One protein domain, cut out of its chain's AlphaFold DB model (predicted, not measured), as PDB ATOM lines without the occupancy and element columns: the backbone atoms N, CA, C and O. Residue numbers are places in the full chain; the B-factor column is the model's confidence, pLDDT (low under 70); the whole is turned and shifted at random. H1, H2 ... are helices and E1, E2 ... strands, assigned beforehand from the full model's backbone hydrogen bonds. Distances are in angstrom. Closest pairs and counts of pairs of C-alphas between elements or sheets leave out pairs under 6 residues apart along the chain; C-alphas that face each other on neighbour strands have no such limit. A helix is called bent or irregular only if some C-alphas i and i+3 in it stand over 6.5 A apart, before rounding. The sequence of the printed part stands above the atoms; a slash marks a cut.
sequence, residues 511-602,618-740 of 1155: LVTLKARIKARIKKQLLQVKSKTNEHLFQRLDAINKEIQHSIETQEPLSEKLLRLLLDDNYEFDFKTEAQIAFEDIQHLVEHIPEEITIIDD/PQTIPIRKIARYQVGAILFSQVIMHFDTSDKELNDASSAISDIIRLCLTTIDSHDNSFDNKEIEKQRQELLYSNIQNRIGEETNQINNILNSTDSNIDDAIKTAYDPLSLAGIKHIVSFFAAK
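This is residues 511 to 602 and 618 to 740 of the 1155 residues of an uncharacterized protein of Bacteroidales bacterium (UniProt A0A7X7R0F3). This is a long, thin rod: the helices H4 and H5 fold back on each other as a hairpin nearly as long as the whole, H1 runs beside both, and H3 lies along H1 and H4, giving an up-and-down bundle of four helices. The short H2 packs on H4 farther along from H3; at one end sit H6 and a small sheet of two antiparallel strands, E1 and E2, while at the other residues 672 to 680 stick out. The 215 printed residues hold six named helices and two named strands, in the order H1 H2 H3 E1 E2 H4 H5 H6, and the class is mostly helix. The whole is extended, with a radius of gyration of the C-alphas of 26.1 A and spans of 95 by 24 by 24 A.

H1, residues 511 to 554, has a kink of 29 degrees near residue 533. H2, residues 560 to 568, is close to H1 but not clearly touching, with C-alphas 540 and 566 closest at 6.7 A. H3, residues 576 to 591, touches residues 514 to 529 of H1 at a shallow tilt of 18 degrees, opposite ways; the closest C-alphas, of Ile 522 and Ala 582, are 5.6 A apart. E1, residues 597 to 600, and E2, residues 618 to 621, are antiparallel neighbours, with N 597 and O 621 within hydrogen-bond range at 2.9 A and N 619 and O 599 at 2.8 A. H4, residues 623 to 672, is the hub, touching four helices, among them H2, where the C-alphas of Leu 567 and Ser 658 are closest at 5.9 A. H5, residues 678 to 725, forms a helical hairpin with H4 at a shallow tilt of 4 degrees, opposite ways; the closest C-alphas, of Gln 630 and Ala 721, are 5.3 A apart. H5 also touches H1, closest at C-alphas 541 and 696, 6.5 A apart. H6, residues 727 to 738, is near H4, and its closest C-alpha pair with E2, Val 734 and Ile 621, is 6.9 A apart. Every O i to N i+4 pair is within hydrogen-bond range in H2, H3 and H6; the figures are 37 of 40 in H1, 40 of 46 in H4 and 42 of 44 in H5.

H1 begins at C-alpha 511, (-4.338, 160.039, 29.615), and spans 61.6 A from first to last C-alpha. H4 spans 73.5 A, ending at C-alpha 672, (57.609, 180.492, 7.584). H5 spans 71.6 A and is only just irregular, with C-alphas 721 and 724 6.6 A apart. H6 ends at C-alpha 738, (-9.019, 140.757, 38.337).

The C-alphas farthest apart, of Pro 618 and Asp 676, are 95.0 A apart. Residues 603 to 617 are not printed, and C-alphas 602 and 618 are 10.4 A apart across the cut. Of the links that are printed whole, H2 to H3 is short and the others are tight. Mean pLDDT of the printed part is 75.2; 48 residues are under 70, among them 667 to 686 and 723 to 740.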
ATOM      1  N   LEU A 511      -5.495 160.732  30.165       82.75
ATOM      2  CA  LEU A 511      -4.338 160.039  29.615       82.75
ATOM      3  C   LEU A 511      -3.855 160.745  28.344       82.75
ATOM      4  O   LEU A 511      -2.667 161.054  28.242       82.75
ATOM      5  N   VAL A 512      -4.755 161.079  27.411       80.62
ATOM      6  CA  VAL A 512      -4.371 161.762  26.161       80.62
ATOM      7  C   VAL A 512      -3.729 163.114  26.463       80.62
ATOM      8  O   VAL A 512      -2.665 163.433  25.930       80.62
ATOM      9  N   THR A 513      -4.312 163.884  27.385       80.50
ATOM     10  CA  THR A 513      -3.731 165.149  27.841       80.50
ATOM     11  C   THR A 513      -2.379 164.938  28.530       80.50
ATOM     12  O   THR A 513      -1.459 165.733  28.327       80.50
ATOM     13  N   LEU A 514      -2.217 163.878  29.330       82.81
ATOM     14  CA  LEU A 514      -0.941 163.539  29.963       82.81
ATOM     15  C   LEU A 514       0.142 163.283  28.908       82.81
ATOM     16  O   LEU A 514       1.227 163.845  29.030       82.81
ATOM     17  N   LYS A 515      -0.157 162.504  27.857       82.69
ATOM     18  CA  LYS A 515       0.772 162.247  26.741       82.69
ATOM     19  C   LYS A 515       1.271 163.543  26.122       82.69
ATOM     20  O   LYS A 515       2.480 163.757  26.032       82.69
ATOM     21  N   ALA A 516       0.333 164.402  25.726       76.25
ATOM     22  CA  ALA A 516       0.633 165.662  25.060       76.25
ATOM     23  C   ALA A 516       1.509 166.552  25.950       76.25
ATOM     24  O   ALA A 516       2.534 167.070  25.510       76.25
ATOM     25  N   ARG A 517       1.173 166.655  27.244       79.00
ATOM     26  CA  ARG A 517       1.946 167.454  28.202       79.00
ATOM     27  C   ARG A 517       3.341 166.888  28.449       79.00
ATOM     28  O   ARG A 517       4.288 167.665  28.474       79.00
ATOM     29  N   ILE A 518       3.490 165.572  28.599       83.06
ATOM     30  CA  ILE A 518       4.803 164.921  28.745       83.06
ATOM     31  C   ILE A 518       5.677 165.222  27.526       83.06
ATOM     32  O   ILE A 518       6.804 165.694  27.671       83.06
ATOM     33  N   LYS A 519       5.133 165.017  26.325       81.69
ATOM     34  CA  LYS A 519       5.834 165.285  25.069       81.69
ATOM     35  C   LYS A 519       6.251 166.749  24.949       81.69
ATOM     36  O   LYS A 519       7.403 167.017  24.633       81.69
ATOM     37  N   ALA A 520       5.364 167.690  25.272       76.12
ATOM     38  CA  ALA A 520       5.681 169.116  25.259       76.12
ATOM     39  C   ALA A 520       6.832 169.470  26.221       76.12
ATOM     40  O   ALA A 520       7.713 170.254  25.863       76.12
ATOM     41  N   ARG A 521       6.874 168.868  27.420       81.94
ATOM     42  CA  ARG A 521       7.963 169.085  28.390       81.94
ATOM     43  C   ARG A 521       9.304 168.563  27.890       81.94
ATOM     44  O   ARG A 521      10.295 169.271  28.020       81.94
ATOM     45  N   ILE A 522       9.327 167.387  27.268       82.38
ATOM     46  CA  ILE A 522      10.561 166.818  26.708       82.38
ATOM     47  C   ILE A 522      11.018 167.617  25.481       82.38
ATOM     48  O   ILE A 522      12.182 168.004  25.401       82.38
ATOM     49  N   LYS A 523      10.100 167.958  24.564       80.00
ATOM     50  CA  LYS A 523      10.418 168.769  23.376       80.00
ATOM     51  C   LYS A 523      10.949 170.152  23.730       80.00
ATOM     52  O   LYS A 523      11.867 170.633  23.072       80.00
ATOM     53  N   LYS A 524      10.439 170.777  24.796       81.81
ATOM     54  CA  LYS A 524      10.986 172.039  25.314       81.81
ATOM     55  C   LYS A 524      12.471 171.914  25.672       81.81
ATOM     56  O   LYS A 524      13.231 172.826  25.370       81.81
ATOM     57  N   GLN A 525      12.878 170.806  26.288       83.62
ATOM     58  CA  GLN A 525      14.281 170.577  26.642       83.62
ATOM     59  C   GLN A 525      15.133 170.209  25.424       83.62
ATOM     60  O   GLN A 525      16.241 170.712  25.284       83.62
ATOM     61  N   LEU A 526      14.590 169.448  24.471       81.25
ATOM     62  CA  LEU A 526      15.263 169.210  23.188       81.25
ATOM     63  C   LEU A 526      15.525 170.502  22.403       81.25
ATOM     64  O   LEU A 526      16.548 170.616  21.736       81.25
ATOM     65  N   LEU A 527      14.637 171.496  22.490       80.25
ATOM     66  CA  LEU A 527      14.878 172.813  21.895       80.25
ATOM     67  C   LEU A 527      16.043 173.552  22.568       80.25
ATOM     68  O   LEU A 527      16.805 174.215  21.871       80.25
ATOM     69  N   GLN A 528      16.208 173.420  23.889       81.44
ATOM     70  CA  GLN A 528      17.368 173.975  24.602       81.44
ATOM     71  C   GLN A 528      18.665 173.307  24.139       81.44
ATOM     72  O   GLN A 528      19.637 174.000  23.852       81.44
ATOM     73  N   VAL A 529      18.645 171.981  23.967       83.88
ATOM     74  CA  VAL A 529      19.762 171.226  23.383       83.88
ATOM     75  C   VAL A 529      20.105 171.736  21.985       83.88
ATOM     76  O   VAL A 529      21.231 172.168  21.764       83.88
ATOM     77  N   LYS A 530      19.126 171.800  21.070       83.81
ATOM     78  CA  LYS A 530      19.337 172.321  19.705       83.81
ATOM     79  C   LYS A 530      19.896 173.754  19.715       83.81
ATOM     80  O   LYS A 530      20.762 174.066  18.906       83.81
ATOM     81  N   SER A 531      19.440 174.610  20.637       82.94
ATOM     82  CA  SER A 531      19.949 175.981  20.791       82.94
ATOM     83  C   SER A 531      21.423 176.009  21.205       82.94
ATOM     84  O   SER A 531      22.211 176.694  20.560       82.94
ATOM     85  N   LYS A 532      21.804 175.238  22.233       84.06
ATOM     86  CA  LYS A 532      23.196 175.143  22.707       84.06
ATOM     87  C   LYS A 532      24.126 174.557  21.645       84.06
ATOM     88  O   LYS A 532      25.229 175.049  21.448       84.06
ATOM     89  N   THR A 533      23.671 173.531  20.925       86.12
ATOM     90  CA  THR A 533      24.416 172.946  19.800       86.12
ATOM     91  C   THR A 533      24.641 173.963  18.680       86.12
ATOM     92  O   THR A 533      25.717 174.007  18.086       86.12
ATOM     93  N   ASN A 534      23.650 174.816  18.410       84.94
ATOM     94  CA  ASN A 534      23.779 175.874  17.415       84.94
ATOM     95  C   ASN A 534      24.778 176.961  17.821       84.94
ATOM     96  O   ASN A 534      25.607 177.355  17.005       84.94
ATOM     97  N   GLU A 535      24.722 177.408  19.073       83.94
ATOM     98  CA  GLU A 535      25.634 178.411  19.631       83.94
ATOM     99  C   GLU A 535      27.085 177.912  19.672       83.94
ATOM    100  O   GLU A 535      27.984 178.607  19.214       83.94
ATOM    101  N   HIS A 536      27.315 176.681  20.138       85.38
ATOM    102  CA  HIS A 536      28.670 176.205  20.430       85.38
ATOM    103  C   HIS A 536      29.303 175.305  19.363       85.38
ATOM    104  O   HIS A 536      30.509 175.097  19.428       85.38
ATOM    105  N   LEU A 537      28.559 174.763  18.388       85.81
ATOM    106  CA  LEU A 537      29.145 173.964  17.293       85.81
ATOM    107  C   LEU A 537      28.906 174.595  15.922       85.81
ATOM    108  O   LEU A 537      29.874 174.886  15.219       85.81
ATOM    109  N   PHE A 538      27.647 174.849  15.537       86.69
ATOM    110  CA  PHE A 538      27.350 175.361  14.190       86.69
ATOM    111  C   PHE A 538      27.949 176.752  13.945       86.69
ATOM    112  O   PHE A 538      28.574 176.957  12.909       86.69
ATOM    113  N   GLN A 539      27.857 177.683  14.902       86.81
ATOM    114  CA  GLN A 539      28.486 179.003  14.753       86.81
ATOM    115  C   GLN A 539      30.018 178.929  14.655       86.81
ATOM    116  O   GLN A 539      30.606 179.691  13.887       86.81
ATOM    117  N   ARG A 540      30.669 178.000  15.377       85.81
ATOM    118  CA  ARG A 540      32.123 177.774  15.265       85.81
ATOM    119  C   ARG A 540      32.488 177.251  13.876       85.81
ATOM    120  O   ARG A 540      33.396 177.791  13.252       85.81
ATOM    121  N   LEU A 541      31.759 176.256  13.367       85.19
ATOM    122  CA  LEU A 541      31.966 175.715  12.017       85.19
ATOM    123  C   LEU A 541      31.749 176.774  10.927       85.19
ATOM    124  O   LEU A 541      32.580 176.899  10.026       85.19
ATOM    125  N   ASP A 542      30.692 177.582  11.040       85.94
ATOM    126  CA  ASP A 542      30.410 178.682  10.111       85.94
ATOM    127  C   ASP A 542      31.494 179.765  10.146       85.94
ATOM    128  O   ASP A 542      31.871 180.294   9.099       85.94
ATOM    129  N   ALA A 543      32.008 180.108  11.332       84.94
ATOM    130  CA  ALA A 543      33.086 181.082  11.480       84.94
ATOM    131  C   ALA A 543      34.385 180.595  10.819       84.94
ATOM    132  O   ALA A 543      35.005 181.353  10.075       84.94
ATOM    133  N   ILE A 544      34.754 179.322  11.016       83.06
ATOM    134  CA  ILE A 544      35.923 178.706  10.362       83.06
ATOM    135  C   ILE A 544      35.737 178.701   8.842       83.06
ATOM    136  O   ILE A 544      36.641 179.080   8.102       83.06
ATOM    137  N   ASN A 545      34.559 178.299   8.360       83.94
ATOM    138  CA  ASN A 545      34.300 178.206   6.927       83.94
ATOM    139  C   ASN A 545      34.342 179.582   6.237       83.94
ATOM    140  O   ASN A 545      34.909 179.706   5.152       83.94
ATOM    141  N   LYS A 546      33.803 180.627   6.883       85.44
ATOM    142  CA  LYS A 546      33.887 182.015   6.396       85.44
ATOM    143  C   LYS A 546      35.321 182.529   6.348       85.44
ATOM    144  O   LYS A 546      35.680 183.186   5.379       85.44
ATOM    145  N   GLU A 547      36.133 182.218   7.354       82.88
ATOM    146  CA  GLU A 547      37.546 182.606   7.387       82.88
ATOM    147  C   GLU A 547      38.343 181.922   6.262       82.88
ATOM    148  O   GLU A 547      39.130 182.568   5.571       82.88
ATOM    149  N   ILE A 548      38.082 180.633   6.005       80.50
ATOM    150  CA  ILE A 548      38.689 179.894   4.886       80.50
ATOM    151  C   ILE A 548      38.249 180.481   3.538       80.50
ATOM    152  O   ILE A 548      39.088 180.693   2.665       80.50
ATOM    153  N   GLN A 549      36.954 180.772   3.358       81.00
ATOM    154  CA  GLN A 549      36.454 181.415   2.136       81.00
ATOM    155  C   GLN A 549      37.088 182.790   1.920       81.00
ATOM    156  O   GLN A 549      37.535 183.081   0.814       81.00
ATOM    157  N   HIS A 550      37.192 183.598   2.976       82.75
ATOM    158  CA  HIS A 550      37.831 184.905   2.910       82.75
ATOM    159  C   HIS A 550      39.294 184.790   2.469       82.75
ATOM    160  O   HIS A 550      39.684 185.464   1.522       82.75
ATOM    161  N   SER A 551      40.067 183.875   3.063       76.81
ATOM    162  CA  SER A 551      41.467 183.624   2.687       76.81
ATOM    163  C   SER A 551      41.624 183.172   1.224       76.81
ATOM    164  O   SER A 551      42.531 183.632   0.529       76.81
ATOM    165  N   ILE A 552      40.714 182.329   0.716       74.19
ATOM    166  CA  ILE A 552      40.702 181.908  -0.698       74.19
ATOM    167  C   ILE A 552      40.422 183.103  -1.630       74.19
ATOM    168  O   ILE A 552      41.054 183.226  -2.679       74.19
ATOM    169  N   GLU A 553      39.484 183.980  -1.261       76.38
ATOM    170  CA  GLU A 553      39.046 185.115  -2.083       76.38
ATOM    171  C   GLU A 553      40.035 186.292  -2.074       76.38
ATOM    172  O   GLU A 553      40.288 186.884  -3.126       76.38
ATOM    173  N   THR A 554      40.604 186.638  -0.914       72.12
ATOM    174  CA  THR A 554      41.494 187.803  -0.742       72.12
ATOM    175  C   THR A 554      42.981 187.473  -0.845       72.12
ATOM    176  O   THR A 554      43.786 188.391  -0.985       72.12
ATOM    177  N   GLN A 555      43.352 186.185  -0.835       64.50
ATOM    178  CA  GLN A 555      44.742 185.700  -0.798       64.50
ATOM    179  C   GLN A 555      45.525 186.141   0.453       64.50
ATOM    180  O   GLN A 555      46.758 186.123   0.453       64.50
ATOM    181  N   GLU A 556      44.829 186.521   1.525       67.25
ATOM    182  CA  GLU A 556      45.431 186.820   2.826       67.25
ATOM    183  C   GLU A 556      45.541 185.547   3.692       67.25
ATOM    184  O   GLU A 556      44.704 184.644   3.572       67.25
ATOM    185  N   PRO A 557      46.568 185.428   4.557       67.62
ATOM    186  CA  PRO A 557      46.697 184.297   5.472       67.62
ATOM    187  C   PRO A 557      45.562 184.289   6.509       67.62
ATOM    188  O   PRO A 557      45.069 185.339   6.916       67.62
ATOM    189  N   LEU A 558      45.179 183.092   6.962       75.56
ATOM    190  CA  LEU A 558      44.151 182.893   7.989       75.56
ATOM    191  C   LEU A 558      44.458 183.692   9.272       75.56
ATOM    192  O   LEU A 558      45.596 183.709   9.751       75.56
ATOM    193  N   SER A 559      43.435 184.289   9.889       78.50
ATOM    194  CA  SER A 559      43.578 185.020  11.151       78.50
ATOM    195  C   SER A 559      43.874 184.087  12.332       78.50
ATOM    196  O   SER A 559      42.978 183.496  12.945       78.50
ATOM    197  N   GLU A 560      45.149 184.007  12.719       77.19
ATOM    198  CA  GLU A 560      45.611 183.219  13.870       77.19
ATOM    199  C   GLU A 560      44.889 183.614  15.173       77.19
ATOM    200  O   GLU A 560      44.509 182.765  15.981       77.19
ATOM    201  N   LYS A 561      44.635 184.915  15.363       79.44
ATOM    202  CA  LYS A 561      43.943 185.448  16.546       79.44
ATOM    203  C   LYS A 561      42.499 184.947  16.644       79.44
ATOM    204  O   LYS A 561      42.045 184.637  17.744       79.44
ATOM    205  N   LEU A 562      41.783 184.886  15.521       78.50
ATOM    206  CA  LEU A 562      40.395 184.426  15.471       78.50
ATOM    207  C   LEU A 562      40.310 182.907  15.681       78.50
ATOM    208  O   LEU A 562      39.490 182.445  16.469       78.50
ATOM    209  N   LEU A 563      41.212 182.140  15.063       79.88
ATOM    210  CA  LEU A 563      41.280 180.685  15.226       79.88
ATOM    211  C   LEU A 563      41.663 180.264  16.652       79.88
ATOM    212  O   LEU A 563      41.054 179.343  17.189       79.88
ATOM    213  N   ARG A 564      42.611 180.953  17.306       79.50
ATOM    214  CA  ARG A 564      42.939 180.702  18.724       79.50
ATOM    215  C   ARG A 564      41.755 180.999  19.650       79.50
ATOM    216  O   ARG A 564      41.482 180.208  20.543       79.50
ATOM    217  N   LEU A 565      41.006 182.077  19.393       80.38
ATOM    218  CA  LEU A 565      39.805 182.419  20.166       80.38
ATOM    219  C   LEU A 565      38.691 181.371  20.003       80.38
ATOM    220  O   LEU A 565      38.042 181.012  20.979       80.38
ATOM    221  N   LEU A 566      38.508 180.838  18.791       80.12
ATOM    222  CA  LEU A 566      37.582 179.731  18.537       80.12
ATOM    223  C   LEU A 566      38.054 178.407  19.150       80.12
ATOM    224  O   LEU A 566      37.216 177.549  19.416       80.12
ATOM    225  N   LEU A 567      39.361 178.206  19.346       77.94
ATOM    226  CA  LEU A 567      39.925 177.005  19.972       77.94
ATOM    227  C   LEU A 567      39.684 176.980  21.491       77.94
ATOM    228  O   LEU A 567      39.417 175.915  22.046       77.94
ATOM    229  N   ASP A 568      39.763 178.143  22.139       74.19
ATOM    230  CA  ASP A 568      39.564 178.293  23.586       74.19
ATOM    231  C   ASP A 568      38.083 178.162  24.002       74.19
ATOM    232  O   ASP A 568      37.791 177.848  25.156       74.19
ATOM    233  N   ASP A 569      37.143 178.332  23.065       71.69
ATOM    234  CA  ASP A 569      35.691 178.222  23.280       71.69
ATOM    235  C   ASP A 569      35.180 176.763  23.238       71.69
ATOM    236  O   ASP A 569      34.261 176.400  22.496       71.69
ATOM    237  N   ASN A 570      35.826 175.877  24.003       70.06
ATOM    238  CA  ASN A 570      35.430 174.473  24.104       70.06
ATOM    239  C   ASN A 570      34.322 174.270  25.140       70.06
ATOM    240  O   ASN A 570      34.563 174.224  26.346       70.06
ATOM    241  N   TYR A 571      33.099 174.110  24.635       78.88
ATOM    242  CA  TYR A 571      31.918 173.781  25.423       78.88
ATOM    243  C   TYR A 571      31.778 172.266  25.614       78.88
ATOM    244  O   TYR A 571      31.827 171.508  24.642       78.88
ATOM    245  N   GLU A 572      31.566 171.841  26.861       80.62
ATOM    246  CA  GLU A 572      31.234 170.460  27.218       80.62
ATOM    247  C   GLU A 572      29.715 170.337  27.398       80.62
ATOM    248  O   GLU A 572      29.103 171.046  28.203       80.62
ATOM    249  N   PHE A 573      29.093 169.449  26.623       81.19
ATOM    250  CA  PHE A 573      27.662 169.178  26.698       81.19
ATOM    251  C   PHE A 573      27.340 168.266  27.895       81.19
ATOM    252  O   PHE A 573      27.961 167.216  28.059       81.19
ATOM    253  N   ASP A 574      26.362 168.683  28.711       78.38
ATOM    254  CA  ASP A 574      25.764 167.913  29.815       78.38
ATOM    255  C   ASP A 574      24.233 168.041  29.777       78.38
ATOM    256  O   ASP A 574      23.634 168.828  30.514       78.38
ATOM    257  N   PHE A 575      23.582 167.270  28.907       80.69
ATOM    258  CA  PHE A 575      22.127 167.239  28.752       80.69
ATOM    259  C   PHE A 575      21.404 166.433  29.827       80.69
ATOM    260  O   PHE A 575      20.167 166.362  29.855       80.69
ATOM    261  N   LYS A 576      22.146 165.840  30.760       70.19
ATOM    262  CA  LYS A 576      21.570 165.173  31.924       70.19
ATOM    263  C   LYS A 576      20.747 166.134  32.777       70.19
ATOM    264  O   LYS A 576      19.731 165.727  33.348       70.19
ATOM    265  N   THR A 577      21.160 167.397  32.851       75.94
ATOM    266  CA  THR A 577      20.450 168.446  33.591       75.94
ATOM    267  C   THR A 577      19.117 168.786  32.915       75.94
ATOM    268  O   THR A 577      18.072 168.820  33.567       75.94
ATOM    269  N   GLU A 578      19.109 168.942  31.593       79.25
ATOM    270  CA  GLU A 578      17.921 169.170  30.767       79.25
ATOM    271  C   GLU A 578      16.926 168.010  30.889       79.25
ATOM    272  O   GLU A 578      15.729 168.232  31.099       79.25
ATOM    273  N   ALA A 579      17.418 166.769  30.838       75.81
ATOM    274  CA  ALA A 579      16.600 165.579  31.050       75.81
ATOM    275  C   ALA A 579      15.966 165.568  32.454       75.81
ATOM    276  O   ALA A 579      14.771 165.302  32.595       75.81
ATOM    277  N   GLN A 580      16.726 165.917  33.498       71.62
ATOM    278  CA  GLN A 580      16.223 165.991  34.875       71.62
ATOM    279  C   GLN A 580      15.114 167.031  35.047       71.62
ATOM    280  O   GLN A 580      14.081 166.715  35.639       71.62
ATOM    281  N   ILE A 581      15.279 168.229  34.477       78.69
ATOM    282  CA  ILE A 581      14.257 169.285  34.528       78.69
ATOM    283  C   ILE A 581      12.966 168.817  33.841       78.69
ATOM    284  O   ILE A 581      11.871 169.045  34.359       78.69
ATOM    285  N   ALA A 582      13.062 168.120  32.697       78.38
ATOM    286  CA  ALA A 582      11.883 167.519  32.068       78.38
ATOM    287  C   ALA A 582      11.183 166.515  32.998       78.38
ATOM    288  O   ALA A 582       9.955 166.505  33.070       78.38
ATOM    289  N   PHE A 583      11.933 165.677  33.715       79.12
ATOM    290  CA  PHE A 583      11.349 164.638  34.563       79.12
ATOM    291  C   PHE A 583      10.687 165.161  35.833       79.12
ATOM    292  O   PHE A 583       9.650 164.620  36.216       79.12
ATOM    293  N   GLU A 584      11.222 166.210  36.457       76.31
ATOM    294  CA  GLU A 584      10.568 166.867  37.596       76.31
ATOM    295  C   GLU A 584       9.206 167.446  37.188       76.31
ATOM    296  O   GLU A 584       8.184 167.167  37.824       76.31
ATOM    297  N   ASP A 585       9.162 168.153  36.053       76.69
ATOM    298  CA  ASP A 585       7.923 168.672  35.469       76.69
ATOM    299  C   ASP A 585       6.918 167.542  35.170       76.69
ATOM    300  O   ASP A 585       5.722 167.655  35.459       76.69
ATOM    301  N   ILE A 586       7.392 166.429  34.602       82.00
ATOM    302  CA  ILE A 586       6.557 165.266  34.279       82.00
ATOM    303  C   ILE A 586       6.031 164.579  35.544       82.00
ATOM    304  O   ILE A 586       4.871 164.158  35.578       82.00
ATOM    305  N   GLN A 587       6.839 164.471  36.597       76.06
ATOM    306  CA  GLN A 587       6.413 163.853  37.848       76.06
ATOM    307  C   GLN A 587       5.259 164.636  38.479       76.06
ATOM    308  O   GLN A 587       4.257 164.032  38.876       76.06
ATOM    309  N   HIS A 588       5.347 165.968  38.486       80.31
ATOM    310  CA  HIS A 588       4.243 166.807  38.932       80.31
ATOM    311  C   HIS A 588       2.966 166.539  38.127       80.31
ATOM    312  O   HIS A 588       1.894 166.429  38.718       80.31
ATOM    313  N   LEU A 589       3.046 166.344  36.805       81.56
ATOM    314  CA  LEU A 589       1.872 165.993  35.992       81.56
ATOM    315  C   LEU A 589       1.239 164.655  36.407       81.56
ATOM    316  O   LEU A 589       0.015 164.556  36.484       81.56
ATOM    317  N   VAL A 590       2.055 163.641  36.716       81.88
ATOM    318  CA  VAL A 590       1.581 162.310  37.135       81.88
ATOM    319  C   VAL A 590       0.956 162.333  38.536       81.88
ATOM    320  O   VAL A 590       0.016 161.584  38.808       81.88
ATOM    321  N   GLU A 591       1.421 163.199  39.437       78.38
ATOM    322  CA  GLU A 591       0.868 163.328  40.794       78.38
ATOM    323  C   GLU A 591      -0.564 163.884  40.823       78.38
ATOM    324  O   GLU A 591      -1.340 163.530  41.714       78.38
ATOM    325  N   HIS A 592      -0.946 164.678  39.819       79.38
ATOM    326  CA  HIS A 592      -2.301 165.224  39.683       79.38
ATOM    327  C   HIS A 592      -3.324 164.202  39.152       79.38
ATOM    328  O   HIS A 592      -4.528 164.459  39.193       79.38
ATOM    329  N   ILE A 593      -2.882 163.033  38.675       82.94
ATOM    330  CA  ILE A 593      -3.767 161.935  38.253       82.94
ATOM    331  C   ILE A 593      -4.428 161.326  39.501       82.94
ATOM    332  O   ILE A 593      -3.743 161.165  40.509       82.94
ATOM    333  N   PRO A 594      -5.722 160.964  39.495       80.38
ATOM    334  CA  PRO A 594      -6.372 160.310  40.639       80.38
ATOM    335  C   PRO A 594      -5.718 158.967  41.006       80.38
ATOM    336  O   PRO A 594      -5.204 158.273  40.135       80.38
ATOM    337  N   GLU A 595      -5.728 158.583  42.291       74.50
ATOM    338  CA  GLU A 595      -5.125 157.309  42.733       74.50
ATOM    339  C   GLU A 595      -5.793 156.097  42.097       74.50
ATOM    340  O   GLU A 595      -5.109 155.240  41.533       74.50
ATOM    341  N   GLU A 596      -7.122 156.074  42.160       79.94
ATOM    342  CA  GLU A 596      -7.969 155.026  41.618       79.94
ATOM    343  C   GLU A 596      -9.155 155.658  40.879       79.94
ATOM    344  O   GLU A 596      -9.621 156.741  41.242       79.94
ATOM    345  N   ILE A 597      -9.632 154.996  39.827       80.25
ATOM    346  CA  ILE A 597     -10.825 155.381  39.068       80.25
ATOM    347  C   ILE A 597     -11.720 154.150  38.905       80.25
ATOM    348  O   ILE A 597     -11.243 153.072  38.554       80.25
ATOM    349  N   THR A 598     -13.017 154.313  39.145       79.25
ATOM    350  CA  THR A 598     -14.036 153.279  38.928       79.25
ATOM    351  C   THR A 598     -14.681 153.462  37.559       79.25
ATOM    352  O   THR A 598     -15.291 154.503  37.319       79.25
ATOM    353  N   ILE A 599     -14.572 152.467  36.679       78.62
ATOM    354  CA  ILE A 599     -15.155 152.485  35.331       78.62
ATOM    355  C   ILE A 599     -16.145 151.341  35.117       78.62
ATOM    356  O   ILE A 599     -16.248 150.416  35.920       78.62
ATOM    357  N   ILE A 600     -16.862 151.419  34.002       70.75
ATOM    358  CA  ILE A 600     -17.741 150.373  33.480       70.75
ATOM    359  C   ILE A 600     -16.932 149.213  32.853       70.75
ATOM    360  O   ILE A 600     -15.877 149.453  32.254       70.75
ATOM    361  N   ASP A 601     -17.418 147.970  32.954       61.53
ATOM    362  CA  ASP A 601     -16.863 146.824  32.211       61.53
ATOM    363  C   ASP A 601     -17.352 146.817  30.743       61.53
ATOM    364  O   ASP A 601     -18.505 147.137  30.459       61.53
ATOM    365  N   ASP A 602     -16.477 146.460  29.792       53.59
ATOM    366  CA  ASP A 602     -16.772 146.527  28.341       53.59
ATOM    367  C   ASP A 602     -17.508 145.289  27.814       53.59
ATOM    368  O   ASP A 602     -17.929 145.277  26.655       53.59
ATOM    369  N   PRO A 618     -19.049 147.698  38.545       72.12
ATOM    370  CA  PRO A 618     -17.964 148.664  38.454       72.12
ATOM    371  C   PRO A 618     -16.602 147.971  38.599       72.12
ATOM    372  O   PRO A 618     -16.423 147.088  39.437       72.12
ATOM    373  N   GLN A 619     -15.615 148.429  37.832       70.56
ATOM    374  CA  GLN A 619     -14.223 147.992  37.906       70.56
ATOM    375  C   GLN A 619     -13.340 149.139  38.409       70.56
ATOM    376  O   GLN A 619     -13.322 150.215  37.815       70.56
ATOM    377  N   THR A 620     -12.588 148.920  39.490       76.81
ATOM    378  CA  THR A 620     -11.681 149.936  40.060       76.81
ATOM    379  C   THR A 620     -10.263 149.758  39.521       76.81
ATOM    380  O   THR A 620      -9.728 148.651  39.538       76.81
ATOM    381  N   ILE A 621      -9.646 150.844  39.054       73.88
ATOM    382  CA  ILE A 621      -8.339 150.852  38.389       73.88
ATOM    383  C   ILE A 621      -7.379 151.788  39.131       73.88
ATOM    384  O   ILE A 621      -7.659 152.987  39.191       73.88
ATOM    385  N   PRO A 622      -6.215 151.311  39.614       73.94
ATOM    386  CA  PRO A 622      -5.215 152.141  40.289       73.94
ATOM    387  C   PRO A 622      -4.347 152.939  39.300       73.94
ATOM    388  O   PRO A 622      -3.144 152.702  39.144       73.94
ATOM    389  N   ILE A 623      -4.959 153.893  38.598       80.06
ATOM    390  CA  ILE A 623      -4.362 154.570  37.442       80.06
ATOM    391  C   ILE A 623      -3.081 155.353  37.761       80.06
ATOM    392  O   ILE A 623      -2.125 155.279  36.989       80.06
ATOM    393  N   ARG A 624      -2.986 156.044  38.909       81.38
ATOM    394  CA  ARG A 624      -1.760 156.781  39.283       81.38
ATOM    395  C   ARG A 624      -0.558 155.851  39.411       81.38
ATOM    396  O   ARG A 624       0.545 156.221  39.018       81.38
ATOM    397  N   LYS A 625      -0.750 154.643  39.952       70.25
ATOM    398  CA  LYS A 625       0.331 153.652  40.092       70.25
ATOM    399  C   LYS A 625       0.800 153.162  38.723       70.25
ATOM    400  O   LYS A 625       2.004 153.107  38.484       70.25
ATOM    401  N   ILE A 626      -0.143 152.882  37.821       70.38
ATOM    402  CA  ILE A 626       0.151 152.461  36.445       70.38
ATOM    403  C   ILE A 626       0.904 153.577  35.700       70.38
ATOM    404  O   ILE A 626       1.968 153.324  35.139       70.38
ATOM    405  N   ALA A 627       0.418 154.821  35.767       78.25
ATOM    406  CA  ALA A 627       1.066 155.980  35.152       78.25
ATOM    407  C   ALA A 627       2.477 156.228  35.710       78.25
ATOM    408  O   ALA A 627       3.411 156.418  34.937       78.25
ATOM    409  N   ARG A 628       2.668 156.150  37.037       72.12
ATOM    410  CA  ARG A 628       3.995 156.266  37.671       72.12
ATOM    411  C   ARG A 628       4.974 155.211  37.171       72.12
ATOM    412  O   ARG A 628       6.131 155.540  36.935       72.12
ATOM    413  N   TYR A 629       4.530 153.966  37.014       67.81
ATOM    414  CA  TYR A 629       5.384 152.900  36.499       67.81
ATOM    415  C   TYR A 629       5.772 153.146  35.037       67.81
ATOM    416  O   TYR A 629       6.952 153.125  34.707       67.81
ATOM    417  N   GLN A 630       4.797 153.423  34.172       71.38
ATOM    418  CA  GLN A 630       5.037 153.603  32.738       71.38
ATOM    419  C   GLN A 630       5.929 154.820  32.450       71.38
ATOM    420  O   GLN A 630       6.930 154.724  31.740       71.38
ATOM    421  N   VAL A 631       5.630 155.951  33.088       73.06
ATOM    422  CA  VAL A 631       6.396 157.191  32.933       73.06
ATOM    423  C   VAL A 631       7.753 157.099  33.645       73.06
ATOM    424  O   VAL A 631       8.783 157.431  33.068       73.06
ATOM    425  N   GLY A 632       7.797 156.602  34.880       61.66
ATOM    426  CA  GLY A 632       9.028 156.584  35.674       61.66
ATOM    427  C   GLY A 632      10.011 155.468  35.307       61.66
ATOM    428  O   GLY A 632      11.218 155.683  35.344       61.66
ATOM    429  N   ALA A 633       9.531 154.267  34.969       58.66
ATOM    430  CA  ALA A 633      10.401 153.110  34.741       58.66
ATOM    431  C   ALA A 633      10.807 152.940  33.274       58.66
ATOM    432  O   ALA A 633      11.930 152.508  33.016       58.66
ATOM    433  N   ILE A 634       9.908 153.249  32.335       62.38
ATOM    434  CA  ILE A 634      10.137 153.028  30.902       62.38
ATOM    435  C   ILE A 634      10.611 154.323  30.252       62.38
ATOM    436  O   ILE A 634      11.770 154.385  29.834       62.38
ATOM    437  N   LEU A 635       9.778 155.372  30.268       77.56
ATOM    438  CA  LEU A 635      10.076 156.626  29.570       77.56
ATOM    439  C   LEU A 635      11.372 157.272  30.061       77.56
ATOM    440  O   LEU A 635      12.251 157.569  29.256       77.56
ATOM    441  N   PHE A 636      11.525 157.452  31.376       73.06
ATOM    442  CA  PHE A 636      12.709 158.127  31.918       73.06
ATOM    443  C   PHE A 636      14.000 157.379  31.573       73.06
ATOM    444  O   PHE A 636      15.006 157.999  31.248       73.06
ATOM    445  N   SER A 637      13.970 156.043  31.588       62.81
ATOM    446  CA  SER A 637      15.156 155.233  31.297       62.81
ATOM    447  C   SER A 637      15.635 155.367  29.852       62.81
ATOM    448  O   SER A 637      16.838 155.423  29.611       62.81
ATOM    449  N   GLN A 638      14.698 155.433  28.905       78.25
ATOM    450  CA  GLN A 638      15.004 155.571  27.487       78.25
ATOM    451  C   GLN A 638      15.453 156.996  27.178       78.25
ATOM    452  O   GLN A 638      16.485 157.186  26.550       78.25
ATOM    453  N   VAL A 639      14.742 157.996  27.700       79.31
ATOM    454  CA  VAL A 639      15.079 159.405  27.476       79.31
ATOM    455  C   VAL A 639      16.465 159.741  28.044       79.31
ATOM    456  O   VAL A 639      17.265 160.317  27.319       79.31
ATOM    457  N   ILE A 640      16.808 159.308  29.270       75.06
ATOM    458  CA  ILE A 640      18.169 159.496  29.828       75.06
ATOM    459  C   ILE A 640      19.219 158.819  28.954       75.06
ATOM    460  O   ILE A 640      20.241 159.423  28.666       75.06
ATOM    461  N   MET A 641      18.974 157.575  28.530       76.69
ATOM    462  CA  MET A 641      19.922 156.849  27.685       76.69
ATOM    463  C   MET A 641      20.198 157.605  26.386       76.69
ATOM    464  O   MET A 641      21.351 157.701  25.984       76.69
ATOM    465  N   HIS A 642      19.158 158.141  25.747       83.56
ATOM    466  CA  HIS A 642      19.314 158.898  24.512       83.56
ATOM    467  C   HIS A 642      20.054 160.217  24.748       83.56
ATOM    468  O   HIS A 642      21.000 160.474  24.019       83.56
ATOM    469  N   PHE A 643      19.719 160.985  25.792       81.62
ATOM    470  CA  PHE A 643      20.470 162.200  26.139       81.62
ATOM    471  C   PHE A 643      21.948 161.912  26.467       81.62
ATOM    472  O   PHE A 643      22.813 162.583  25.917       81.62
ATOM    473  N   ASP A 644      22.250 160.873  27.258       76.81
ATOM    474  CA  ASP A 644      23.627 160.468  27.596       76.81
ATOM    475  C   ASP A 644      24.434 160.033  26.352       76.81
ATOM    476  O   ASP A 644      25.662 160.157  26.321       76.81
ATOM    477  N   THR A 645      23.774 159.440  25.351       82.00
ATOM    478  CA  THR A 645      24.411 159.076  24.079       82.00
ATOM    479  C   THR A 645      24.691 160.322  23.243       82.00
ATOM    480  O   THR A 645      25.827 160.494  22.806       82.00
ATOM    481  N   SER A 646      23.711 161.216  23.091       84.38
ATOM    482  CA  SER A 646      23.873 162.469  22.346       84.38
ATOM    483  C   SER A 646      24.925 163.385  22.975       84.38
ATOM    484  O   SER A 646      25.677 164.018  22.244       84.38
ATOM    485  N   ASP A 647      25.023 163.422  24.308       84.06
ATOM    486  CA  ASP A 647      26.073 164.152  25.032       84.06
ATOM    487  C   ASP A 647      27.468 163.712  24.585       84.06
ATOM    488  O   ASP A 647      28.323 164.535  24.268       84.06
ATOM    489  N   LYS A 648      27.708 162.397  24.527       84.81
ATOM    490  CA  LYS A 648      29.006 161.853  24.104       84.81
ATOM    491  C   LYS A 648      29.293 162.168  22.646       84.81
ATOM    492  O   LYS A 648      30.366 162.670  22.344       84.81
ATOM    493  N   GLU A 649      28.324 161.921  21.772       87.19
ATOM    494  CA  GLU A 649      28.490 162.126  20.332       87.19
ATOM    495  C   GLU A 649      28.722 163.608  19.982       87.19
ATOM    496  O   GLU A 649      29.548 163.913  19.124       87.19
ATOM    497  N   LEU A 650      28.071 164.552  20.676       88.00
ATOM    498  CA  LEU A 650      28.325 165.984  20.474       88.00
ATOM    499  C   LEU A 650      29.644 166.460  21.093       88.00
ATOM    500  O   LEU A 650      30.274 167.360  20.538       88.00
ATOM    501  N   ASN A 651      30.086 165.876  22.209       87.88
ATOM    502  CA  ASN A 651      31.407 166.164  22.776       87.88
ATOM    503  C   ASN A 651      32.540 165.628  21.877       87.88
ATOM    504  O   ASN A 651      33.565 166.296  21.709       87.88
ATOM    505  N   ASP A 652      32.336 164.474  21.237       86.69
ATOM    506  CA  ASP A 652      33.244 163.937  20.219       86.69
ATOM    507  C   ASP A 652      33.293 164.864  18.990       86.69
ATOM    508  O   ASP A 652      34.381 165.217  18.533       86.69
ATOM    509  N   ALA A 653      32.138 165.359  18.522       86.50
ATOM    510  CA  ALA A 653      32.076 166.354  17.448       86.50
ATOM    511  C   ALA A 653      32.775 167.673  17.838       86.50
ATOM    512  O   ALA A 653      33.549 168.225  17.059       86.50
ATOM    513  N   SER A 654      32.581 168.165  19.067       86.94
ATOM    514  CA  SER A 654      33.271 169.355  19.605       86.94
ATOM    515  C   SER A 654      34.800 169.187  19.596       86.94
ATOM    516  O   SER A 654      35.554 170.105  19.247       86.94
ATOM    517  N   SER A 655      35.271 167.973  19.900       84.56
ATOM    518  CA  SER A 655      36.690 167.615  19.817       84.56
ATOM    519  C   SER A 655      37.187 167.576  18.369       84.56
ATOM    520  O   SER A 655      38.246 168.128  18.073       84.56
ATOM    521  N   ALA A 656      36.404 167.014  17.442       85.38
ATOM    522  CA  ALA A 656      36.739 166.989  16.018       85.38
ATOM    523  C   ALA A 656      36.842 168.404  15.417       85.38
ATOM    524  O   ALA A 656      37.772 168.684  14.659       85.38
ATOM    525  N   ILE A 657      35.954 169.327  15.808       85.50
ATOM    526  CA  ILE A 657      36.038 170.748  15.426       85.50
ATOM    527  C   ILE A 657      37.332 171.373  15.956       85.50
ATOM    528  O   ILE A 657      38.020 172.081  15.222       85.50
ATOM    529  N   SER A 658      37.707 171.084  17.207       84.38
ATOM    530  CA  SER A 658      38.975 171.559  17.780       84.38
ATOM    531  C   SER A 658      40.188 171.070  16.984       84.38
ATOM    532  O   SER A 658      41.131 171.831  16.763       84.38
ATOM    533  N   ASP A 659      40.163 169.821  16.517       83.19
ATOM    534  CA  ASP A 659      41.221 169.263  15.672       83.19
ATOM    535  C   ASP A 659      41.267 169.924  14.288       83.19
ATOM    536  O   ASP A 659      42.358 170.181  13.778       83.19
ATOM    537  N   ILE A 660      40.113 170.275  13.703       83.69
ATOM    538  CA  ILE A 660      40.047 171.072  12.466       83.69
ATOM    539  C   ILE A 660      40.723 172.435  12.672       83.69
ATOM    540  O   ILE A 660      41.566 172.824  11.866       83.69
ATOM    541  N   ILE A 661      40.425 173.133  13.772       81.00
ATOM    542  CA  ILE A 661      41.043 174.435  14.080       81.00
ATOM    543  C   ILE A 661      42.561 174.287  14.285       81.00
ATOM    544  O   ILE A 661      43.330 175.107  13.784       81.00
ATOM    545  N   ARG A 662      43.023 173.234  14.976       81.38
ATOM    546  CA  ARG A 662      44.464 172.952  15.143       81.38
ATOM    547  C   ARG A 662      45.154 172.702  13.809       81.38
ATOM    548  O   ARG A 662      46.244 173.223  13.601       81.38
ATOM    549  N   LEU A 663      44.518 171.958  12.905       80.19
ATOM    550  CA  LEU A 663      45.029 171.757  11.549       80.19
ATOM    551  C   LEU A 663      45.165 173.099  10.813       80.19
ATOM    552  O   LEU A 663      46.233 173.361  10.262       80.19
ATOM    553  N   CYS A 664      44.159 173.980  10.897       76.62
ATOM    554  CA  CYS A 664      44.228 175.337  10.343       76.62
ATOM    555  C   CYS A 664      45.384 176.166  10.936       76.62
ATOM    556  O   CYS A 664      46.093 176.846  10.196       76.62
ATOM    557  N   LEU A 665      45.625 176.086  12.249       76.00
ATOM    558  CA  LEU A 665      46.745 176.777  12.902       76.00
ATOM    559  C   LEU A 665      48.107 176.225  12.448       76.00
ATOM    560  O   LEU A 665      49.004 176.998  12.134       76.00
ATOM    561  N   THR A 666      48.252 174.901  12.311       72.31
ATOM    562  CA  THR A 666      49.508 174.299  11.820       72.31
ATOM    563  C   THR A 666      49.823 174.662  10.370       72.31
ATOM    564  O   THR A 666      50.993 174.775  10.007       72.31
ATOM    565  N   THR A 667      48.801 174.882   9.534       69.12
ATOM    566  CA  THR A 667      49.007 175.397   8.173       69.12
ATOM    567  C   THR A 667      49.520 176.837   8.160       69.12
ATOM    568  O   THR A 667      50.311 177.170   7.280       69.12
ATOM    569  N   ILE A 668      49.154 177.665   9.147       65.44
ATOM    570  CA  ILE A 668      49.695 179.027   9.295       65.44
ATOM    571  C   ILE A 668      51.176 178.967   9.687       65.44
ATOM    572  O   ILE A 668      51.990 179.612   9.038       65.44
ATOM    573  N   ASP A 669      51.555 178.129  10.657       58.50
ATOM    574  CA  ASP A 669      52.957 177.993  11.098       58.50
ATOM    575  C   ASP A 669      53.889 177.455   9.991       58.50
ATOM    576  O   ASP A 669      55.090 177.725   9.974       58.50
ATOM    577  N   SER A 670      53.350 176.693   9.031       57.19
ATOM    578  CA  SER A 670      54.128 176.161   7.906       57.19
ATOM    579  C   SER A 670      54.505 177.201   6.838       57.19
ATOM    580  O   SER A 670      55.367 176.911   6.009       57.19
ATOM    581  N   HIS A 671      53.925 178.409   6.880       53.41
ATOM    582  CA  HIS A 671      54.238 179.500   5.948       53.41
ATOM    583  C   HIS A 671      55.636 180.118   6.135       53.41
ATOM    584  O   HIS A 671      56.122 180.772   5.212       53.41
ATOM    585  N   ASP A 672      56.296 179.898   7.278       48.69
ATOM    586  CA  ASP A 672      57.609 180.492   7.584       48.69
ATOM    587  C   ASP A 672      58.803 179.731   6.967       48.69
ATOM    588  O   ASP A 672      59.934 180.219   6.996       48.69
ATOM    589  N   ASN A 673      58.582 178.560   6.353       47.00
ATOM    590  CA  ASN A 673      59.641 177.800   5.681       47.00
ATOM    591  C   ASN A 673      59.619 178.035   4.164       47.00
ATOM    592  O   ASN A 673      58.833 177.449   3.425       47.00
ATOM    593  N   SER A 674      60.531 178.889   3.700       48.28
ATOM    594  CA  SER A 674      60.751 179.246   2.297       48.28
ATOM    595  C   SER A 674      60.983 178.037   1.371       48.28
ATOM    596  O   SER A 674      61.998 177.349   1.501       48.28
ATOM    597  N   PHE A 675      60.112 177.856   0.373       49.53
ATOM    598  CA  PHE A 675      60.367 177.051  -0.829       49.53
ATOM    599  C   PHE A 675      60.300 177.927  -2.097       49.53
ATOM    600  O   PHE A 675      59.468 178.824  -2.215       49.53
ATOM    601  N   ASP A 676      61.184 177.653  -3.062       49.16
ATOM    602  CA  ASP A 676      61.491 178.499  -4.231       49.16
ATOM    603  C   ASP A 676      60.419 178.540  -5.354       49.16
ATOM    604  O   ASP A 676      60.691 179.078  -6.428       49.16
ATOM    605  N   ASN A 677      59.195 178.007  -5.175       56.09
ATOM    606  CA  ASN A 677      58.213 177.926  -6.275       56.09
ATOM    607  C   ASN A 677      56.749 178.235  -5.877       56.09
ATOM    608  O   ASN A 677      56.008 177.369  -5.412       56.09
ATOM    609  N   LYS A 678      56.309 179.478  -6.124       58.22
ATOM    610  CA  LYS A 678      55.021 180.040  -5.657       58.22
ATOM    611  C   LYS A 678      53.752 179.416  -6.270       58.22
ATOM    612  O   LYS A 678      52.699 179.479  -5.643       58.22
ATOM    613  N   GLU A 679      53.808 178.822  -7.467       57.12
ATOM    614  CA  GLU A 679      52.622 178.225  -8.124       57.12
ATOM    615  C   GLU A 679      52.229 176.852  -7.554       57.12
ATOM    616  O   GLU A 679      51.041 176.554  -7.422       57.12
ATOM    617  N   ILE A 680      53.212 176.027  -7.177       59.47
ATOM    618  CA  ILE A 680      52.978 174.691  -6.596       59.47
ATOM    619  C   ILE A 680      52.460 174.818  -5.156       59.47
ATOM    620  O   ILE A 680      51.560 174.080  -4.755       59.47
ATOM    621  N   GLU A 681      52.982 175.789  -4.402       60.66
ATOM    622  CA  GLU A 681      52.514 176.137  -3.054       60.66
ATOM    623  C   GLU A 681      51.019 176.500  -3.071       60.66
ATOM    624  O   GLU A 681      50.230 175.969  -2.288       60.66
ATOM    625  N   LYS A 682      50.606 177.322  -4.047       62.78
ATOM    626  CA  LYS A 682      49.224 177.787  -4.211       62.78
ATOM    627  C   LYS A 682      48.243 176.648  -4.502       62.78
ATOM    628  O   LYS A 682      47.219 176.533  -3.831       62.78
ATOM    629  N   GLN A 683      48.574 175.763  -5.445       62.22
ATOM    630  CA  GLN A 683      47.735 174.598  -5.759       62.22
ATOM    631  C   GLN A 683      47.608 173.642  -4.567       62.22
ATOM    632  O   GLN A 683      46.549 173.059  -4.338       62.22
ATOM    633  N   ARG A 684      48.677 173.485  -3.780       63.50
ATOM    634  CA  ARG A 684      48.679 172.623  -2.596       63.50
ATOM    635  C   ARG A 684      47.828 173.200  -1.459       63.50
ATOM    636  O   ARG A 684      47.175 172.428  -0.759       63.50
ATOM    637  N   GLN A 685      47.793 174.524  -1.307       67.62
ATOM    638  CA  GLN A 685      46.950 175.219  -0.329       67.62
ATOM    639  C   GLN A 685      45.462 175.172  -0.682       67.62
ATOM    640  O   GLN A 685      44.653 174.827   0.176       67.62
ATOM    641  N   GLU A 686      45.092 175.418  -1.940       68.31
ATOM    642  CA  GLU A 686      43.698 175.299  -2.402       68.31
ATOM    643  C   GLU A 686      43.150 173.867  -2.203       68.31
ATOM    644  O   GLU A 686      41.998 173.664  -1.801       68.31
ATOM    645  N   LEU A 687      43.996 172.848  -2.395       70.88
ATOM    646  CA  LEU A 687      43.649 171.440  -2.165       70.88
ATOM    647  C   LEU A 687      43.519 171.103  -0.662       70.88
ATOM    648  O   LEU A 687      42.681 170.296  -0.266       70.88
ATOM    649  N   LEU A 688      44.304 171.753   0.201       71.50
ATOM    650  CA  LEU A 688      44.191 171.640   1.662       71.50
ATOM    651  C   LEU A 688      42.919 172.315   2.193       71.50
ATOM    652  O   LEU A 688      42.193 171.705   2.978       71.50
ATOM    653  N   TYR A 689      42.605 173.529   1.734       79.38
ATOM    654  CA  TYR A 689      41.399 174.253   2.140       79.38
ATOM    655  C   TYR A 689      40.114 173.564   1.678       79.38
ATOM    656  O   TYR A 689      39.180 173.437   2.468       79.38
ATOM    657  N   SER A 690      40.083 173.028   0.457       75.75
ATOM    658  CA  SER A 690      38.941 172.231  -0.018       75.75
ATOM    659  C   SER A 690      38.739 170.942   0.793       75.75
ATOM    660  O   SER A 690      37.603 170.593   1.116       75.75
ATOM    661  N   ASN A 691      39.815 170.269   1.218       78.81
ATOM    662  CA  ASN A 691      39.716 169.115   2.120       78.81
ATOM    663  C   ASN A 691      39.170 169.494   3.507       78.81
ATOM    664  O   ASN A 691      38.372 168.747   4.075       78.81
ATOM    665  N   ILE A 692      39.558 170.653   4.047       80.81
ATOM    666  CA  ILE A 692      39.033 171.153   5.325       80.81
ATOM    667  C   ILE A 692      37.549 171.525   5.195       80.81
ATOM    668  O   ILE A 692      36.759 171.144   6.056       80.81
ATOM    669  N   GLN A 693      37.140 172.184   4.108       81.06
ATOM    670  CA  GLN A 693      35.731 172.504   3.838       81.06
ATOM    671  C   GLN A 693      34.861 171.248   3.700       81.06
ATOM    672  O   GLN A 693      33.765 171.197   4.259       81.06
ATOM    673  N   ASN A 694      35.362 170.208   3.024       82.44
ATOM    674  CA  ASN A 694      34.676 168.916   2.954       82.44
ATOM    675  C   ASN A 694      34.493 168.307   4.350       82.44
ATOM    676  O   ASN A 694      33.394 167.874   4.690       82.44
ATOM    677  N   ARG A 695      35.533 168.354   5.191       83.69
ATOM    678  CA  ARG A 695      35.475 167.846   6.567       83.69
ATOM    679  C   ARG A 695      34.509 168.646   7.451       83.69
ATOM    680  O   ARG A 695      33.756 168.050   8.210       83.69
ATOM    681  N   ILE A 696      34.453 169.971   7.301       84.94
ATOM    682  CA  ILE A 696      33.442 170.831   7.947       84.94
ATOM    683  C   ILE A 696      32.028 170.402   7.531       84.94
ATOM    684  O   ILE A 696      31.140 170.288   8.379       84.94
ATOM    685  N   GLY A 697      31.812 170.126   6.241       82.50
ATOM    686  CA  GLY A 697      30.535 169.629   5.725       82.50
ATOM    687  C   GLY A 697      30.146 168.257   6.288       82.50
ATOM    688  O   GLY A 697      28.986 168.045   6.647       82.50
ATOM    689  N   GLU A 698      31.105 167.339   6.413       86.12
ATOM    690  CA  GLU A 698      30.904 166.026   7.036       86.12
ATOM    691  C   GLU A 698      30.497 166.152   8.509       86.12
ATOM    692  O   GLU A 698      29.471 165.589   8.896       86.12
ATOM    693  N   GLU A 699      31.220 166.945   9.305       86.25
ATOM    694  CA  GLU A 699      30.897 167.185  10.720       86.25
ATOM    695  C   GLU A 699      29.524 167.858  10.888       86.25
ATOM    696  O   GLU A 699      28.711 167.454  11.721       86.25
ATOM    697  N   THR A 700      29.191 168.829  10.031       85.69
ATOM    698  CA  THR A 700      27.877 169.500  10.031       85.69
ATOM    699  C   THR A 700      26.738 168.503   9.786       85.69
ATOM    700  O   THR A 700      25.692 168.554  10.445       85.69
ATOM    701  N   ASN A 701      26.927 167.563   8.856       87.69
ATOM    702  CA  ASN A 701      25.955 166.505   8.585       87.69
ATOM    703  C   ASN A 701      25.850 165.510   9.749       87.69
ATOM    704  O   ASN A 701      24.743 165.087  10.089       87.69
ATOM    705  N   GLN A 702      26.972 165.158  10.385       89.31
ATOM    706  CA  GLN A 702      26.980 164.282  11.558       89.31
ATOM    707  C   GLN A 702      26.206 164.900  12.729       89.31
ATOM    708  O   GLN A 702      25.303 164.252  13.259       89.31
ATOM    709  N   ILE A 703      26.456 166.171  13.062       88.88
ATOM    710  CA  ILE A 703      25.745 166.887  14.136       88.88
ATOM    711  C   ILE A 703      24.232 166.924  13.867       88.88
ATOM    712  O   ILE A 703      23.428 166.633  14.756       88.88
ATOM    713  N   ASN A 704      23.814 167.212  12.629       86.88
ATOM    714  CA  ASN A 704      22.396 167.191  12.256       86.88
ATOM    715  C   ASN A 704      21.768 165.793  12.387       86.88
ATOM    716  O   ASN A 704      20.631 165.666  12.852       86.88
ATOM    717  N   ASN A 705      22.495 164.734  12.024       89.44
ATOM    718  CA  ASN A 705      22.030 163.355  12.183       89.44
ATOM    719  C   ASN A 705      21.874 162.960  13.661       89.44
ATOM    720  O   ASN A 705      20.888 162.308  14.013       89.44
ATOM    721  N   ILE A 706      22.790 163.396  14.532       87.62
ATOM    722  CA  ILE A 706      22.704 163.179  15.984       87.62
ATOM    723  C   ILE A 706      21.439 163.851  16.534       87.62
ATOM    724  O   ILE A 706      20.616 163.200  17.180       87.62
ATOM    725  N   LEU A 707      21.204 165.127  16.209       84.62
ATOM    726  CA  LEU A 707      20.017 165.854  16.676       84.62
ATOM    727  C   LEU A 707      18.702 165.231  16.177       84.62
ATOM    728  O   LEU A 707      17.752 165.096  16.952       84.62
ATOM    729  N   ASN A 708      18.640 164.823  14.905       83.94
ATOM    730  CA  ASN A 708      17.440 164.222  14.315       83.94
ATOM    731  C   ASN A 708      17.154 162.815  14.862       83.94
ATOM    732  O   ASN A 708      16.003 162.485  15.154       83.94
ATOM    733  N   SER A 709      18.190 161.988  15.031       84.75
ATOM    734  CA  SER A 709      18.041 160.646  15.603       84.75
ATOM    735  C   SER A 709      17.628 160.702  17.076       84.75
ATOM    736  O   SER A 709      16.764 159.933  17.494       84.75
ATOM    737  N   THR A 710      18.155 161.661  17.841       84.06
ATOM    738  CA  THR A 710      17.768 161.897  19.241       84.06
ATOM    739  C   THR A 710      16.282 162.255  19.362       84.06
ATOM    740  O   THR A 710      15.573 161.665  20.177       84.06
ATOM    741  N   ASP A 711      15.790 163.169  18.519       81.44
ATOM    742  CA  ASP A 711      14.376 163.585  18.482       81.44
ATOM    743  C   ASP A 711      13.454 162.392  18.145       81.44
ATOM    744  O   ASP A 711      12.487 162.120  18.860       81.44
ATOM    745  N   SER A 712      13.810 161.605  17.119       83.00
ATOM    746  CA  SER A 712      13.049 160.412  16.709       83.00
ATOM    747  C   SER A 712      13.010 159.334  17.796       83.00
ATOM    748  O   SER A 712      11.946 158.791  18.095       83.00
ATOM    749  N   ASN A 713      14.156 159.031  18.410       84.31
ATOM    750  CA  ASN A 713      14.262 158.005  19.447       84.31
ATOM    751  C   ASN A 713      13.456 158.373  20.700       84.31
ATOM    752  O   ASN A 713      12.834 157.514  21.329       84.31
ATOM    753  N   ILE A 714      13.418 159.661  21.053       83.19
ATOM    754  CA  ILE A 714      12.602 160.161  22.160       83.19
ATOM    755  C   ILE A 714      11.108 160.082  21.832       83.19
ATOM    756  O   ILE A 714      10.324 159.672  22.691       83.19
ATOM    757  N   ASP A 715      10.693 160.425  20.609       80.69
ATOM    758  CA  ASP A 715       9.296 160.264  20.188       80.69
ATOM    759  C   ASP A 715       8.862 158.781  20.256       80.69
ATOM    760  O   ASP A 715       7.741 158.484  20.685       80.69
ATOM    761  N   ASP A 716       9.748 157.837  19.927       80.94
ATOM    762  CA  ASP A 716       9.485 156.398  20.067       80.94
ATOM    763  C   ASP A 716       9.470 155.927  21.528       80.94
ATOM    764  O   ASP A 716       8.624 155.108  21.906       80.94
ATOM    765  N   ALA A 717      10.315 156.498  22.389       79.25
ATOM    766  CA  ALA A 717      10.268 156.255  23.829       79.25
ATOM    767  C   ALA A 717       8.936 156.720  24.450       79.25
ATOM    768  O   ALA A 717       8.324 156.011  25.256       79.25
ATOM    769  N   ILE A 718       8.438 157.888  24.027       81.25
ATOM    770  CA  ILE A 718       7.135 158.426  24.446       81.25
ATOM    771  C   ILE A 718       5.995 157.509  24.000       81.25
ATOM    772  O   ILE A 718       5.099 157.235  24.800       81.25
ATOM    773  N   LYS A 719       6.014 157.014  22.754       79.25
ATOM    774  CA  LYS A 719       5.014 156.041  22.275       79.25
ATOM    775  C   LYS A 719       5.056 154.759  23.106       79.25
ATOM    776  O   LYS A 719       4.039 154.377  23.676       79.25
ATOM    777  N   THR A 720       6.242 154.176  23.273       76.12
ATOM    778  CA  THR A 720       6.443 152.908  23.994       76.12
ATOM    779  C   THR A 720       5.932 152.966  25.436       76.12
ATOM    780  O   THR A 720       5.321 152.014  25.918       76.12
ATOM    781  N   ALA A 721       6.148 154.083  26.134       75.25
ATOM    782  CA  ALA A 721       5.659 154.261  27.499       75.25
ATOM    783  C   ALA A 721       4.147 154.536  27.576       75.25
ATOM    784  O   ALA A 721       3.516 154.270  28.599       75.25
ATOM    785  N   TYR A 722       3.555 155.094  26.522       74.88
ATOM    786  CA  TYR A 722       2.167 155.539  26.540       74.88
ATOM    787  C   TYR A 722       1.179 154.515  25.967       74.88
ATOM    788  O   TYR A 722       0.044 154.449  26.432       74.88
ATOM    789  N   ASP A 723       1.578 153.682  25.009       68.50
ATOM    790  CA  ASP A 723       0.688 152.674  24.415       68.50
ATOM    791  C   ASP A 723       0.071 151.713  25.464       68.50
ATOM    792  O   ASP A 723      -1.143 151.465  25.407       68.50
ATOM    793  N   PRO A 724       0.805 151.265  26.510       66.56
ATOM    794  CA  PRO A 724       0.230 150.492  27.615       66.56
ATOM    795  C   PRO A 724      -0.732 151.284  28.517       66.56
ATOM    796  O   PRO A 724      -1.508 150.683  29.259       66.56
ATOM    797  N   LEU A 725      -0.680 152.621  28.483       68.50
ATOM    798  CA  LEU A 725      -1.598 153.516  29.194       68.50
ATOM    799  C   LEU A 725      -2.894 153.777  28.414       68.50
ATOM    800  O   LEU A 725      -3.746 154.501  28.914       68.50
ATOM    801  N   SER A 726      -3.088 153.200  27.226       68.56
ATOM    802  CA  SER A 726      -4.394 153.211  26.549       68.56
ATOM    803  C   SER A 726      -5.455 152.459  27.366       68.56
ATOM    804  O   SER A 726      -5.119 151.599  28.174       68.56
ATOM    805  N   LEU A 727      -6.753 152.713  27.159       61.94
ATOM    806  CA  LEU A 727      -7.808 151.957  27.859       61.94
ATOM    807  C   LEU A 727      -7.730 150.445  27.593       61.94
ATOM    808  O   LEU A 727      -8.010 149.655  28.492       61.94
ATOM    809  N   ALA A 728      -7.326 150.043  26.384       57.44
ATOM    810  CA  ALA A 728      -7.087 148.646  26.030       57.44
ATOM    811  C   ALA A 728      -5.858 148.078  26.763       57.44
ATOM    812  O   ALA A 728      -5.942 147.003  27.353       57.44
ATOM    813  N   GLY A 729      -4.755 148.834  26.810       53.88
ATOM    814  CA  GLY A 729      -3.562 148.482  27.581       53.88
ATOM    815  C   GLY A 729      -3.840 148.394  29.083       53.88
ATOM    816  O   GLY A 729      -3.465 147.419  29.725       53.88
ATOM    817  N   ILE A 730      -4.600 149.338  29.639       62.09
ATOM    818  CA  ILE A 730      -5.044 149.342  31.033       62.09
ATOM    819  C   ILE A 730      -5.979 148.168  31.302       62.09
ATOM    820  O   ILE A 730      -5.852 147.551  32.348       62.09
ATOM    821  N   LYS A 731      -6.894 147.812  30.396       57.25
ATOM    822  CA  LYS A 731      -7.728 146.613  30.554       57.25
ATOM    823  C   LYS A 731      -6.896 145.352  30.528       57.25
ATOM    824  O   LYS A 731      -7.110 144.530  31.397       57.25
ATOM    825  N   HIS A 732      -5.935 145.223  29.619       52.34
ATOM    826  CA  HIS A 732      -4.988 144.113  29.637       52.34
ATOM    827  C   HIS A 732      -4.217 144.070  30.961       52.34
ATOM    828  O   HIS A 732      -4.063 143.014  31.555       52.34
ATOM    829  N   ILE A 733      -3.798 145.227  31.478       50.59
ATOM    830  CA  ILE A 733      -3.178 145.351  32.797       50.59
ATOM    831  C   ILE A 733      -4.183 144.908  33.881       50.59
ATOM    832  O   ILE A 733      -3.836 144.071  34.690       50.59
ATOM    833  N   VAL A 734      -5.437 145.370  33.894       51.69
ATOM    834  CA  VAL A 734      -6.425 145.168  34.977       51.69
ATOM    835  C   VAL A 734      -7.158 143.819  34.928       51.69
ATOM    836  O   VAL A 734      -7.374 143.232  35.984       51.69
ATOM    837  N   SER A 735      -7.534 143.287  33.765       42.62
ATOM    838  CA  SER A 735      -8.142 141.950  33.608       42.62
ATOM    839  C   SER A 735      -7.177 140.857  34.071       42.62
ATOM    840  O   SER A 735      -7.565 139.922  34.772       42.62
ATOM    841  N   PHE A 736      -5.895 141.069  33.799       36.81
ATOM    842  CA  PHE A 736      -4.773 140.307  34.321       36.81
ATOM    843  C   PHE A 736      -4.651 140.375  35.859       36.81
ATOM    844  O   PHE A 736      -4.213 139.401  36.468       36.81
ATOM    845  N   PHE A 737      -5.116 141.450  36.517       39.88
ATOM    846  CA  PHE A 737      -5.234 141.536  37.987       39.88
ATOM    847  C   PHE A 737      -6.551 140.960  38.544       39.88
ATOM    848  O   PHE A 737      -6.537 140.336  39.606       39.88
ATOM    849  N   ALA A 738      -7.685 141.143  37.857       38.34
ATOM    850  CA  ALA A 738      -9.019 140.757  38.337       38.34
ATOM    851  C   ALA A 738      -9.238 139.233  38.365       38.34
ATOM    852  O   ALA A 738      -9.947 138.725  39.234       38.34
ATOM    853  N   ALA A 739      -8.576 138.483  37.481       34.59
ATOM    854  CA  ALA A 739      -8.705 137.028  37.389       34.59
ATOM    855  C   ALA A 739      -8.047 136.235  38.548       34.59
ATOM    856  O   ALA A 739      -8.042 135.004  38.506       34.59
ATOM    857  N   LYS A 740      -7.470 136.889  39.578       36.31
ATOM    858  CA  LYS A 740      -6.601 136.207  40.564       36.31
ATOM    859  C   LYS A 740      -6.902 136.363  42.067       36.31
ATOM    860  O   LYS A 740      -6.165 135.762  42.840       36.31
TER     861      LYS A 740